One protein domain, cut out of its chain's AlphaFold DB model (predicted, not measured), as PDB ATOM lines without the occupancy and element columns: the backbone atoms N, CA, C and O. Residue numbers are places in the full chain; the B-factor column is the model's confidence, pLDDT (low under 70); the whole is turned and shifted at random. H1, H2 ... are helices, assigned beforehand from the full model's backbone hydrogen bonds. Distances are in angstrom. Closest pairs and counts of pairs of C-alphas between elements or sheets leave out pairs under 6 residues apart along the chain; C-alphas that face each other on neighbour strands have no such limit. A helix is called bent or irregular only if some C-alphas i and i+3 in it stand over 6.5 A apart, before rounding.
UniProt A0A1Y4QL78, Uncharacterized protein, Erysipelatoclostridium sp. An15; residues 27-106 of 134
ATOM      1  N   ASN A  27     122.232 104.161 119.573       75.44
ATOM      2  CA  ASN A  27     121.240 103.088 119.581       75.44
ATOM      3  C   ASN A  27     120.632 102.869 120.977       75.44
ATOM      4  O   ASN A  27     119.415 102.770 121.090       75.44
ATOM      5  N   GLN A  28     121.439 102.831 122.045       75.56
ATOM      6  CA  GLN A  28     120.948 102.686 123.427       75.56
ATOM      7  C   GLN A  28     120.071 103.874 123.854       75.56
ATOM      8  O   GLN A  28     119.025 103.668 124.467       75.56
ATOM      9  N   ALA A  29     120.460 105.101 123.489       80.94
ATOM     10  CA  ALA A  29     119.680 106.312 123.752       80.94
ATOM     11  C   ALA A  29     118.350 106.336 122.974       80.94
ATOM     12  O   ALA A  29     117.318 106.733 123.512       80.94
ATOM     13  N   LEU A  30     118.351 105.867 121.722       83.69
ATOM     14  CA  LEU A  30     117.132 105.743 120.921       83.69
ATOM     15  C   LEU A  30     116.209 104.650 121.482       83.69
ATOM     16  O   LEU A  30     115.003 104.862 121.577       83.69
ATOM     17  N   ILE A  31     116.763 103.517 121.923       84.50
ATOM     18  CA  ILE A  31     116.014 102.426 122.565       84.50
ATOM     19  C   ILE A  31     115.356 102.887 123.874       84.50
ATOM     20  O   ILE A  31     114.167 102.624 124.072       84.50
ATOM     21  N   SER A  32     116.077 103.578 124.764       86.06
ATOM     22  CA  SER A  32     115.496 104.060 126.027       86.06
ATOM     23  C   SER A  32     114.392 105.097 125.790       86.06
ATOM     24  O   SER A  32     113.324 104.997 126.395       86.06
ATOM     25  N   LEU A  33     114.595 106.022 124.844       88.06
ATOM     26  CA  LEU A  33     113.608 107.033 124.455       88.06
ATOM     27  C   LEU A  33     112.351 106.404 123.831       88.06
ATOM     28  O   LEU A  33     111.240 106.714 124.260       88.06
ATOM     29  N   VAL A  34     112.502 105.479 122.875       90.50
ATOM     30  CA  VAL A  34     111.367 104.756 122.271       90.50
ATOM     31  C   VAL A  34     110.608 103.951 123.327       90.50
ATOM     32  O   VAL A  34     109.379 103.974 123.335       90.50
ATOM     33  N   THR A  35     111.308 103.298 124.261       89.38
ATOM     34  CA  THR A  35     110.650 102.538 125.335       89.38
ATOM     35  C   THR A  35     109.839 103.457 126.253       89.38
ATOM     36  O   THR A  35     108.699 103.132 126.575       89.38
ATOM     37  N   GLY A  36     110.367 104.634 126.605       89.38
ATOM     38  CA  GLY A  36     109.630 105.650 127.365       89.38
ATOM     39  C   GLY A  36     108.374 106.157 126.651       89.38
ATOM     40  O   GLY A  36     107.329 106.293 127.284       89.38
ATOM     41  N   ILE A  37     108.438 106.372 125.330       90.62
ATOM     42  CA  ILE A  37     107.277 106.779 124.515       90.62
ATOM     43  C   ILE A  37     106.222 105.668 124.442       90.62
ATOM     44  O   ILE A  37     105.031 105.950 124.562       90.62
ATOM     45  N   VAL A  38     106.632 104.406 124.276       93.12
ATOM     46  CA  VAL A  38     105.706 103.259 124.264       93.12
ATOM     47  C   VAL A  38     105.012 103.111 125.619       93.12
ATOM     48  O   VAL A  38     103.792 102.978 125.669       93.12
ATOM     49  N   VAL A  39     105.763 103.211 126.719       91.38
ATOM     50  CA  VAL A  39     105.216 103.220 128.086       91.38
ATOM     51  C   VAL A  39     104.232 104.371 128.279       91.38
ATOM     52  O   VAL A  39     103.123 104.136 128.755       91.38
ATOM     53  N   TYR A  40     104.604 105.589 127.873       91.25
ATOM     54  CA  TYR A  40     103.727 106.756 127.923       91.25
ATOM     55  C   TYR A  40     102.405 106.490 127.197       91.25
ATOM     56  O   TYR A  40     101.345 106.626 127.800       91.25
ATOM     57  N   LYS A  41     102.458 106.035 125.938       90.88
ATOM     58  CA  LYS A  41     101.262 105.788 125.119       90.88
ATOM     59  C   LYS A  41     100.394 104.630 125.595       90.88
ATOM     60  O   LYS A  41      99.196 104.646 125.339       90.88
ATOM     61  N   ILE A  42     100.954 103.657 126.312       91.38
ATOM     62  CA  ILE A  42     100.158 102.619 126.975       91.38
ATOM     63  C   ILE A  42      99.492 103.183 128.239       91.38
ATOM     64  O   ILE A  42      98.315 102.922 128.463       91.38
ATOM     65  N   LEU A  43     100.207 103.963 129.056       90.19
ATOM     66  CA  LEU A  43      99.691 104.483 130.330       90.19
ATOM     67  C   LEU A  43      98.710 105.654 130.176       90.19
ATOM     68  O   LEU A  43      97.787 105.762 130.976       90.19
ATOM     69  N   GLU A  44      98.851 106.476 129.135       90.94
ATOM     70  CA  GLU A  44      97.920 107.556 128.754       90.94
ATOM     71  C   GLU A  44      96.472 107.043 128.570       90.94
ATOM     72  O   GLU A  44      95.521 107.798 128.734       90.94
ATOM     73  N   LEU A  45      96.287 105.739 128.309       90.81
ATOM     74  CA  LEU A  45      94.973 105.083 128.221       90.81
ATOM     75  C   LEU A  45      94.311 104.799 129.585       90.81
ATOM     76  O   LEU A  45      93.120 104.493 129.624       90.81
ATOM     77  N   PHE A  46      95.062 104.849 130.691       90.31
ATOM     78  CA  PHE A  46      94.610 104.412 132.025       90.31
ATOM     79  C   PHE A  46      94.760 105.474 133.124       90.31
ATOM     80  O   PHE A  46      94.089 105.389 134.152       90.31
ATOM     81  N   VAL A  47      95.654 106.447 132.945       91.94
ATOM     82  CA  VAL A  47      96.003 107.481 133.933       91.94
ATOM     83  C   VAL A  47      96.185 108.838 133.256       91.94
ATOM     84  O   VAL A  47      96.285 108.933 132.037       91.94
ATOM     85  N   THR A  48      96.211 109.911 134.052       92.25
ATOM     86  CA  THR A  48      96.353 111.280 133.537       92.25
ATOM     87  C   THR A  48      97.648 111.456 132.742       92.25
ATOM     88  O   THR A  48      98.690 110.912 133.112       92.25
ATOM     89  N   GLU A  49      97.598 112.269 131.682       88.06
ATOM     90  CA  GLU A  49      98.723 112.525 130.765       88.06
ATOM     91  C   GLU A  49     100.020 112.875 131.510       88.06
ATOM     92  O   GLU A  49     101.069 112.287 131.259       88.06
ATOM     93  N   ILE A  50      99.946 113.770 132.503       89.75
ATOM     94  CA  ILE A  50     101.108 114.185 133.306       89.75
ATOM     95  C   ILE A  50     101.697 113.002 134.093       89.75
ATOM     96  O   ILE A  50     102.918 112.859 134.170       89.75
ATOM     97  N   PHE A  51     100.858 112.133 134.663       89.69
ATOM     98  CA  PHE A  51     101.329 110.967 135.409       89.69
ATOM     99  C   PHE A  51     101.932 109.912 134.473       89.69
ATOM    100  O   PHE A  51     103.032 109.423 134.729       89.69
ATOM    101  N   ALA A  52     101.267 109.620 133.351       88.88
ATOM    102  CA  ALA A  52     101.795 108.748 132.305       88.88
ATOM    103  C   ALA A  52     103.156 109.247 131.787       88.88
ATOM    104  O   ALA A  52     104.069 108.446 131.583       88.88
ATOM    105  N   LEU A  53     103.320 110.567 131.618       90.31
ATOM    106  CA  LEU A  53     104.560 111.198 131.157       90.31
ATOM    107  C   LEU A  53     105.696 111.014 132.167       90.31
ATOM    108  O   LEU A  53     106.788 110.594 131.788       90.31
ATOM    109  N   ILE A  54     105.433 111.267 133.453       92.75
ATOM    110  CA  ILE A  54     106.410 111.064 134.534       92.75
ATOM    111  C   ILE A  54     106.862 109.598 134.589       92.75
ATOM    112  O   ILE A  54     108.061 109.334 134.692       92.75
ATOM    113  N   VAL A  55     105.938 108.639 134.463       90.31
ATOM    114  CA  VAL A  55     106.279 107.204 134.467       90.31
ATOM    115  C   VAL A  55     107.060 106.801 133.208       90.31
ATOM    116  O   VAL A  55     108.052 106.079 133.319       90.31
ATOM    117  N   GLY A  56     106.683 107.304 132.027       89.00
ATOM    118  CA  GLY A  56     107.418 107.080 130.776       89.00
ATOM    119  C   GLY A  56     108.861 107.589 130.833       89.00
ATOM    120  O   GLY A  56     109.788 106.864 130.466       89.00
ATOM    121  N   ILE A  57     109.070 108.794 131.375       90.00
ATOM    122  CA  ILE A  57     110.405 109.361 131.625       90.00
ATOM    123  C   ILE A  57     111.167 108.512 132.651       90.00
ATOM    124  O   ILE A  57     112.326 108.171 132.418       90.00
ATOM    125  N   GLY A  58     110.524 108.117 133.754       90.44
ATOM    126  CA  GLY A  58     111.136 107.278 134.788       90.44
ATOM    127  C   GLY A  58     111.651 105.940 134.248       90.44
ATOM    128  O   GLY A  58     112.782 105.553 134.541       90.44
ATOM    129  N   ILE A  59     110.870 105.263 133.400       89.12
ATOM    130  CA  ILE A  59     111.289 104.004 132.767       89.12
ATOM    131  C   ILE A  59     112.397 104.235 131.727       89.12
ATOM    132  O   ILE A  59     113.356 103.462 131.695       89.12
ATOM    133  N   ALA A  60     112.343 105.310 130.934       88.12
ATOM    134  CA  ALA A  60     113.431 105.653 130.012       88.12
ATOM    135  C   ALA A  60     114.762 105.888 130.752       88.12
ATOM    136  O   ALA A  60     115.802 105.376 130.329       88.12
ATOM    137  N   VAL A  61     114.733 106.605 131.882       87.31
ATOM    138  CA  VAL A  61     115.912 106.845 132.730       87.31
ATOM    139  C   VAL A  61     116.423 105.546 133.358       87.31
ATOM    140  O   VAL A  61     117.627 105.307 133.321       87.31
ATOM    141  N   ALA A  62     115.542 104.675 133.860       84.88
ATOM    142  CA  ALA A  62     115.930 103.385 134.441       84.88
ATOM    143  C   ALA A  62     116.588 102.433 133.420       84.88
ATOM    144  O   ALA A  62     117.536 101.719 133.743       84.88
ATOM    145  N   ILE A  63     116.126 102.441 132.166       82.00
ATOM    146  CA  ILE A  63     116.756 101.682 131.072       82.00
ATOM    147  C   ILE A  63     118.107 102.306 130.693       82.00
ATOM    148  O   ILE A  63     119.083 101.591 130.471       82.00
ATOM    149  N   ALA A  64     118.191 103.637 130.659       81.00
ATOM    150  CA  ALA A  64     119.433 104.346 130.374       81.00
ATOM    151  C   ALA A  64     120.512 104.102 131.447       81.00
ATOM    152  O   ALA A  64     121.668 103.870 131.094       81.00
ATOM    153  N   SER A  65     120.160 104.089 132.741       77.69
ATOM    154  CA  SER A  65     121.103 103.747 133.815       77.69
ATOM    155  C   SER A  65     121.587 102.301 133.713       77.69
ATOM    156  O   SER A  65     122.773 102.048 133.892       77.69
ATOM    157  N   LEU A  66     120.710 101.369 133.329       74.31
ATOM    158  CA  LEU A  66     121.055  99.958 133.143       74.31
ATOM    159  C   LEU A  66     122.117  99.755 132.045       74.31
ATOM    160  O   LEU A  66     123.076  99.010 132.244       74.31
ATOM    161  N   PHE A  67     122.016 100.480 130.923       72.88
ATOM    162  CA  PHE A  67     123.050 100.474 129.877       72.88
ATOM    163  C   PHE A  67     124.372 101.131 130.317       72.88
ATOM    164  O   PHE A  67     125.438 100.709 129.869       72.88
ATOM    165  N   ILE A  68     124.326 102.141 131.195       69.25
ATOM    166  CA  ILE A  68     125.525 102.793 131.756       69.25
ATOM    167  C   ILE A  68     126.245 101.869 132.752       69.25
ATOM    168  O   ILE A  68     127.475 101.813 132.756       69.25
ATOM    169  N   GLU A  69     125.498 101.131 133.576       63.25
ATOM    170  CA  GLU A  69     126.037 100.154 134.530       63.25
ATOM    171  C   GLU A  69     126.598  98.903 133.842       63.25
ATOM    172  O   GLU A  69     127.606  98.349 134.288       63.25
ATOM    173  N   MET A  70     125.967  98.460 132.749       64.56
ATOM    174  CA  MET A  70     126.312  97.227 132.034       64.56
ATOM    175  C   MET A  70     126.603  97.493 130.547       64.56
ATOM    176  O   MET A  70     125.893  96.983 129.677       64.56
ATOM    177  N   PRO A  71     127.660  98.260 130.209       58.38
ATOM    178  CA  PRO A  71     127.955  98.649 128.833       58.38
ATOM    179  C   PRO A  71     128.400  97.439 127.999       58.38
ATOM    180  O   PRO A  71     129.577  97.078 127.955       58.38
ATOM    181  N   THR A  72     127.440  96.809 127.324       59.91
ATOM    182  CA  THR A  72     127.649  95.727 126.356       59.91
ATOM    183  C   THR A  72     126.924  96.062 125.056       59.91
ATOM    184  O   THR A  72     125.733  95.804 124.877       59.91
ATOM    185  N   ASP A  73     127.677  96.646 124.121       53.41
ATOM    186  CA  ASP A  73     127.174  97.204 122.853       53.41
ATOM    187  C   ASP A  73     126.652  96.149 121.853       53.41
ATOM    188  O   ASP A  73     126.163  96.488 120.779       53.41
ATOM    189  N   HIS A  74     126.740  94.867 122.215       54.19
ATOM    190  CA  HIS A  74     126.308  93.702 121.439       54.19
ATOM    191  C   HIS A  74     125.142  92.924 122.083       54.19
ATOM    192  O   HIS A  74     124.715  91.913 121.526       54.19
ATOM    193  N   LEU A  75     124.619  93.358 123.241       57.28
ATOM    194  CA  LEU A  75     123.483  92.710 123.911       57.28
ATOM    195  C   LEU A  75     122.147  93.369 123.552       57.28
ATOM    196  O   LEU A  75     122.014  94.592 123.540       57.28
ATOM    197  N   ASN A  76     121.129  92.541 123.326       59.16
ATOM    198  CA  ASN A  76     119.748  92.986 123.153       59.16
ATOM    199  C   ASN A  76     119.104  93.313 124.521       59.16
ATOM    200  O   ASN A  76     119.520  92.786 125.552       59.16
ATOM    201  N   VAL A  77     118.056  94.139 124.550       61.94
ATOM    202  CA  VAL A  77     117.424  94.668 125.780       61.94
ATOM    203  C   VAL A  77     117.000  93.562 126.755       61.94
ATOM    204  O   VAL A  77     117.218  93.672 127.956       61.94
ATOM    205  N   MET A  78     116.471  92.445 126.246       59.69
ATOM    206  CA  MET A  78     116.090  91.294 127.080       59.69
ATOM    207  C   MET A  78     117.295  90.572 127.705       59.69
ATOM    208  O   MET A  78     117.177  90.005 128.789       59.69
ATOM    209  N   GLN A  79     118.457  90.588 127.044       64.06
ATOM    210  CA  GLN A  79     119.697  90.022 127.585       64.06
ATOM    211  C   GLN A  79     120.294  90.947 128.649       64.06
ATOM    212  O   GLN A  79     120.728  90.453 129.683       64.06
ATOM    213  N   HIS A  80     120.232  92.267 128.437       65.25
ATOM    214  CA  HIS A  80     120.542  93.279 129.454       65.25
ATOM    215  C   HIS A  80     119.664  93.125 130.701       65.25
ATOM    216  O   HIS A  80     120.180  93.068 131.812       65.25
ATOM    217  N   LEU A  81     118.346  92.976 130.532       66.00
ATOM    218  CA  LEU A  81     117.420  92.800 131.654       66.00
ATOM    219  C   LEU A  81     117.662  91.482 132.405       66.00
ATOM    220  O   LEU A  81     117.656  91.465 133.635       66.00
ATOM    221  N   LYS A  82     117.924  90.383 131.683       68.06
ATOM    222  CA  LYS A  82     118.287  89.097 132.294       68.06
ATOM    223  C   LYS A  82     119.614  89.191 133.055       68.06
ATOM    224  O   LYS A  82     119.689  88.730 134.187       68.06
ATOM    225  N   LEU A  83     120.629  89.819 132.461       64.06
ATOM    226  CA  LEU A  83     121.919  90.057 133.106       64.06
ATOM    227  C   LEU A  83     121.755  90.881 134.383       64.06
ATOM    228  O   LEU A  83     122.318  90.517 135.409       64.06
ATOM    229  N   ALA A  84     120.953  91.945 134.342       64.25
ATOM    230  CA  ALA A  84     120.652  92.755 135.512       64.25
ATOM    231  C   ALA A  84     119.928  91.948 136.600       64.25
ATOM    232  O   ALA A  84     120.289  92.054 137.768       64.25
ATOM    233  N   TYR A  85     118.969  91.092 136.236       65.69
ATOM    234  CA  TYR A  85     118.311  90.196 137.187       65.69
ATOM    235  C   TYR A  85     119.303  89.222 137.846       65.69
ATOM    236  O   TYR A  85     119.376  89.149 139.075       65.69
ATOM    237  N   ASP A  86     120.118  88.531 137.046       62.00
ATOM    238  CA  ASP A  86     121.113  87.574 137.538       62.00
ATOM    239  C   ASP A  86     122.182  88.270 138.414       62.00
ATOM    240  O   ASP A  86     122.580  87.741 139.455       62.00
ATOM    241  N   TYR A  87     122.582  89.492 138.047       60.50
ATOM    242  CA  TYR A  87     123.540  90.339 138.767       60.50
ATOM    243  C   TYR A  87     123.000  90.890 140.094       60.50
ATOM    244  O   TYR A  87     123.726  90.898 141.088       60.50
ATOM    245  N   TYR A  88     121.749  91.356 140.137       62.41
ATOM    246  CA  TYR A  88     121.174  91.973 141.337       62.41
ATOM    247  C   TYR A  88     120.565  90.959 142.315       62.41
ATOM    248  O   TYR A  88     120.643  91.178 143.524       62.41
ATOM    249  N   PHE A  89     119.998  89.848 141.827       64.44
ATOM    250  CA  PHE A  89     119.183  88.944 142.650       64.44
ATOM    251  C   PHE A  89     119.720  87.514 142.785       64.44
ATOM    252  O   PHE A  89     119.395  86.858 143.774       64.44
ATOM    253  N   VAL A  90     120.528  87.013 141.840       61.72
ATOM    254  CA  VAL A  90     120.900  85.583 141.805       61.72
ATOM    255  C   VAL A  90     122.351  85.343 142.226       61.72
ATOM    256  O   VAL A  90     122.598  84.549 143.134       61.72
ATOM    257  N   ILE A  91     123.332  86.008 141.600       52.97
ATOM    258  CA  ILE A  91     124.762  85.799 141.889       52.97
ATOM    259  C   ILE A  91     125.553  87.127 141.840       52.97
ATOM    260  O   ILE A  91     126.305  87.365 140.893       52.97
ATOM    261  N   PRO A  92     125.498  87.974 142.889       50.34
ATOM    262  CA  PRO A  92     126.017  89.356 142.859       50.34
ATOM    263  C   PRO A  92     127.543  89.527 142.695       50.34
ATOM    264  O   PRO A  92     128.068  90.648 142.730       50.34
ATOM    265  N   HIS A  93     128.271  88.416 142.578       44.28
ATOM    266  CA  HIS A  93     129.733  88.332 142.582       44.28
ATOM    267  C   HIS A  93     130.304  87.472 141.440       44.28
ATOM    268  O   HIS A  93     131.522  87.309 141.390       44.28
ATOM    269  N   LYS A  94     129.481  86.894 140.545       39.56
ATOM    270  CA  LYS A  94     130.013  86.112 139.419       39.56
ATOM    271  C   LYS A  94     130.210  86.941 138.156       39.56
ATOM    272  O   LYS A  94     129.493  87.886 137.847       39.56
ATOM    273  N   TYR A  95     131.233  86.507 137.440       47.56
ATOM    274  CA  TYR A  95     131.712  87.008 136.176       47.56
ATOM    275  C   TYR A  95     131.772  85.751 135.246       47.56
ATOM    276  O   TYR A  95     132.386  84.778 135.668       47.56
ATOM    277  N   HIS A  96     131.190  85.674 134.028       40.62
ATOM    278  CA  HIS A  96     131.328  84.473 133.138       40.62
ATOM    279  C   HIS A  96     131.630  84.760 131.597       40.62
ATOM    280  O   HIS A  96     130.706  85.110 130.914       40.62
ATOM    281  N   TYR A  97     132.827  84.687 130.959       38.53
ATOM    282  CA  TYR A  97     133.117  85.538 129.737       38.53
ATOM    283  C   TYR A  97     132.430  85.207 128.386       38.53
ATOM    284  O   TYR A  97     132.359  84.046 127.985       38.53
ATOM    285  N   TYR A  98     132.127  86.267 127.603       38.75
ATOM    286  CA  TYR A  98     132.021  86.220 126.135       38.75
ATOM    287  C   TYR A  98     133.393  86.195 125.461       38.75
ATOM    288  O   TYR A  98     134.100  87.201 125.415       38.75
ATOM    289  N   ARG A  99     133.726  85.049 124.869       28.03
ATOM    290  CA  ARG A  99     134.849  84.897 123.946       28.03
ATOM    291  C   ARG A  99     134.358  85.194 122.528       28.03
ATOM    292  O   ARG A  99     133.569  84.424 121.977       28.03
ATOM    293  N   THR A 100     134.799  86.304 121.938       29.12
ATOM    294  CA  THR A 100     134.664  86.511 120.486       29.12
ATOM    295  C   THR A 100     135.429  85.402 119.764       29.12
ATOM    296  O   THR A 100     136.444  84.919 120.263       29.12
ATOM    297  N   LYS A 101     134.933  84.962 118.603       36.03
ATOM    298  CA  LYS A 101     135.639  83.991 117.760       36.03
ATOM    299  C   LYS A 101     136.858  84.638 117.102       36.03
ATOM    300  O   LYS A 101     136.770  85.026 115.950       36.03
ATOM    301  N   GLU A 102     137.953  84.722 117.840       41.72
ATOM    302  CA  GLU A 102     139.342  84.691 117.373       41.72
ATOM    303  C   GLU A 102     140.246  84.638 118.620       41.72
ATOM    304  O   GLU A 102     139.918  85.229 119.643       41.72
ATOM    305  N   GLU A 103     141.339  83.871 118.529       31.45
ATOM    306  CA  GLU A 103     142.343  83.555 119.573       31.45
ATOM    307  C   GLU A 103     142.115  82.287 120.435       31.45
ATOM    308  O   GLU A 103     141.583  82.260 121.554       31.45
ATOM    309  N   HIS A 104     142.659  81.181 119.913       38.81
ATOM    310  CA  HIS A 104     143.239  80.118 120.733       38.81
ATOM    311  C   HIS A 104     144.448  80.675 121.509       38.81
ATOM    312  O   HIS A 104     145.414  81.045 120.853       38.81
ATOM    313  N   GLN A 105     144.426  80.652 122.855       34.09
ATOM    314  CA  GLN A 105     145.527  80.145 123.718       34.09
ATOM    315  C   GLN A 105     145.331  80.364 125.239       34.09
ATOM    316  O   GLN A 105     145.895  79.598 126.014       34.09
ATOM    317  N   GLU A 106     144.510  81.315 125.706       36.88
ATOM    318  CA  GLU A 106     144.446  81.663 127.153       36.88
ATOM    319  C   GLU A 106     143.654  80.696 128.069       36.88
ATOM    320  O   GLU A 106     143.597  80.876 129.285       36.88
TER     321      GLU A 106
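This is residues 27 to 106 of the 134 residues of an uncharacterized protein of Erysipelatoclostridium sp. An15 (UniProt A0A1Y4QL78). A long hairpin of two helices, H1 and H2, runs side by side, with a shorter third helix, H3, set crosswise near the last residues of H2, and a bare tail, residues 96 to 106, sticks out beyond them. The tail adds to the length: the C-alphas span 59 by 26 by 17 A with it, and the body without it spans 43 by 25 by 15 A. The printed part has 80 residues, with three named helices in the order H1, H2, H3 and no named strand, and its class is all helix. The whole is loose, with a radius of gyration of the C-alphas of 16.5 A.

H1, residues 27 to 43, and H2, residues 49 to 69, form a helical hairpin, two helices that touch and run opposite ways, joined by a tight link of 5 residues. Their lines stand at a shallow tilt of 28 degrees. Their closest C-alphas, those of Gly 36 and Gly 56, are 4.3 A apart, and their centres are 8.1 A apart. A short link of 7 residues joins H2 to H3, residues 77 to 90. H2 and H3 only just touch, with 3 pairs of C-alphas within 8 A, through residues 66 to 67 of H2 and 80 to 84 of H3 alone. The closest C-alphas of this pair are those of Leu 66 and Ala 84, 7.6 A apart. H3 is about perpendicular to H2, at 74 degrees. H1 and H3 are apart. In H1, H2 and H3 every O i to N i+4 pair is within hydrogen-bond range.

H1 begins at C-alpha 27, at (121.240, 103.088, 119.581), and measures 24.1 A from first to last C-alpha. H2, the longest helix with 21 residues, measures 30.2 A and ends at C-alpha 69, at (126.037, 100.154, 134.530). H3 measures 18.7 A and ends at C-alpha 90, at (120.900, 85.583, 141.805). H3 is neither bent nor irregular, but only just: C-alphas 87 and 90 are 6.2 A apart. Residues 91 to 106 hold no named element.

The two C-alphas farthest apart, those of Thr 48 and Gln 105, are 59.0 A apart. The C-alphas of residues 91 to 106 lie 18 to 33 A from the mean of the C-alphas, and residues 96 to 106 stand free. The printed part has no cut, and neither link between helices is long. The mean pLDDT of the printed part is 70.4, and residues 68 to 106 are under 70, the stretch where the model's confidence is low.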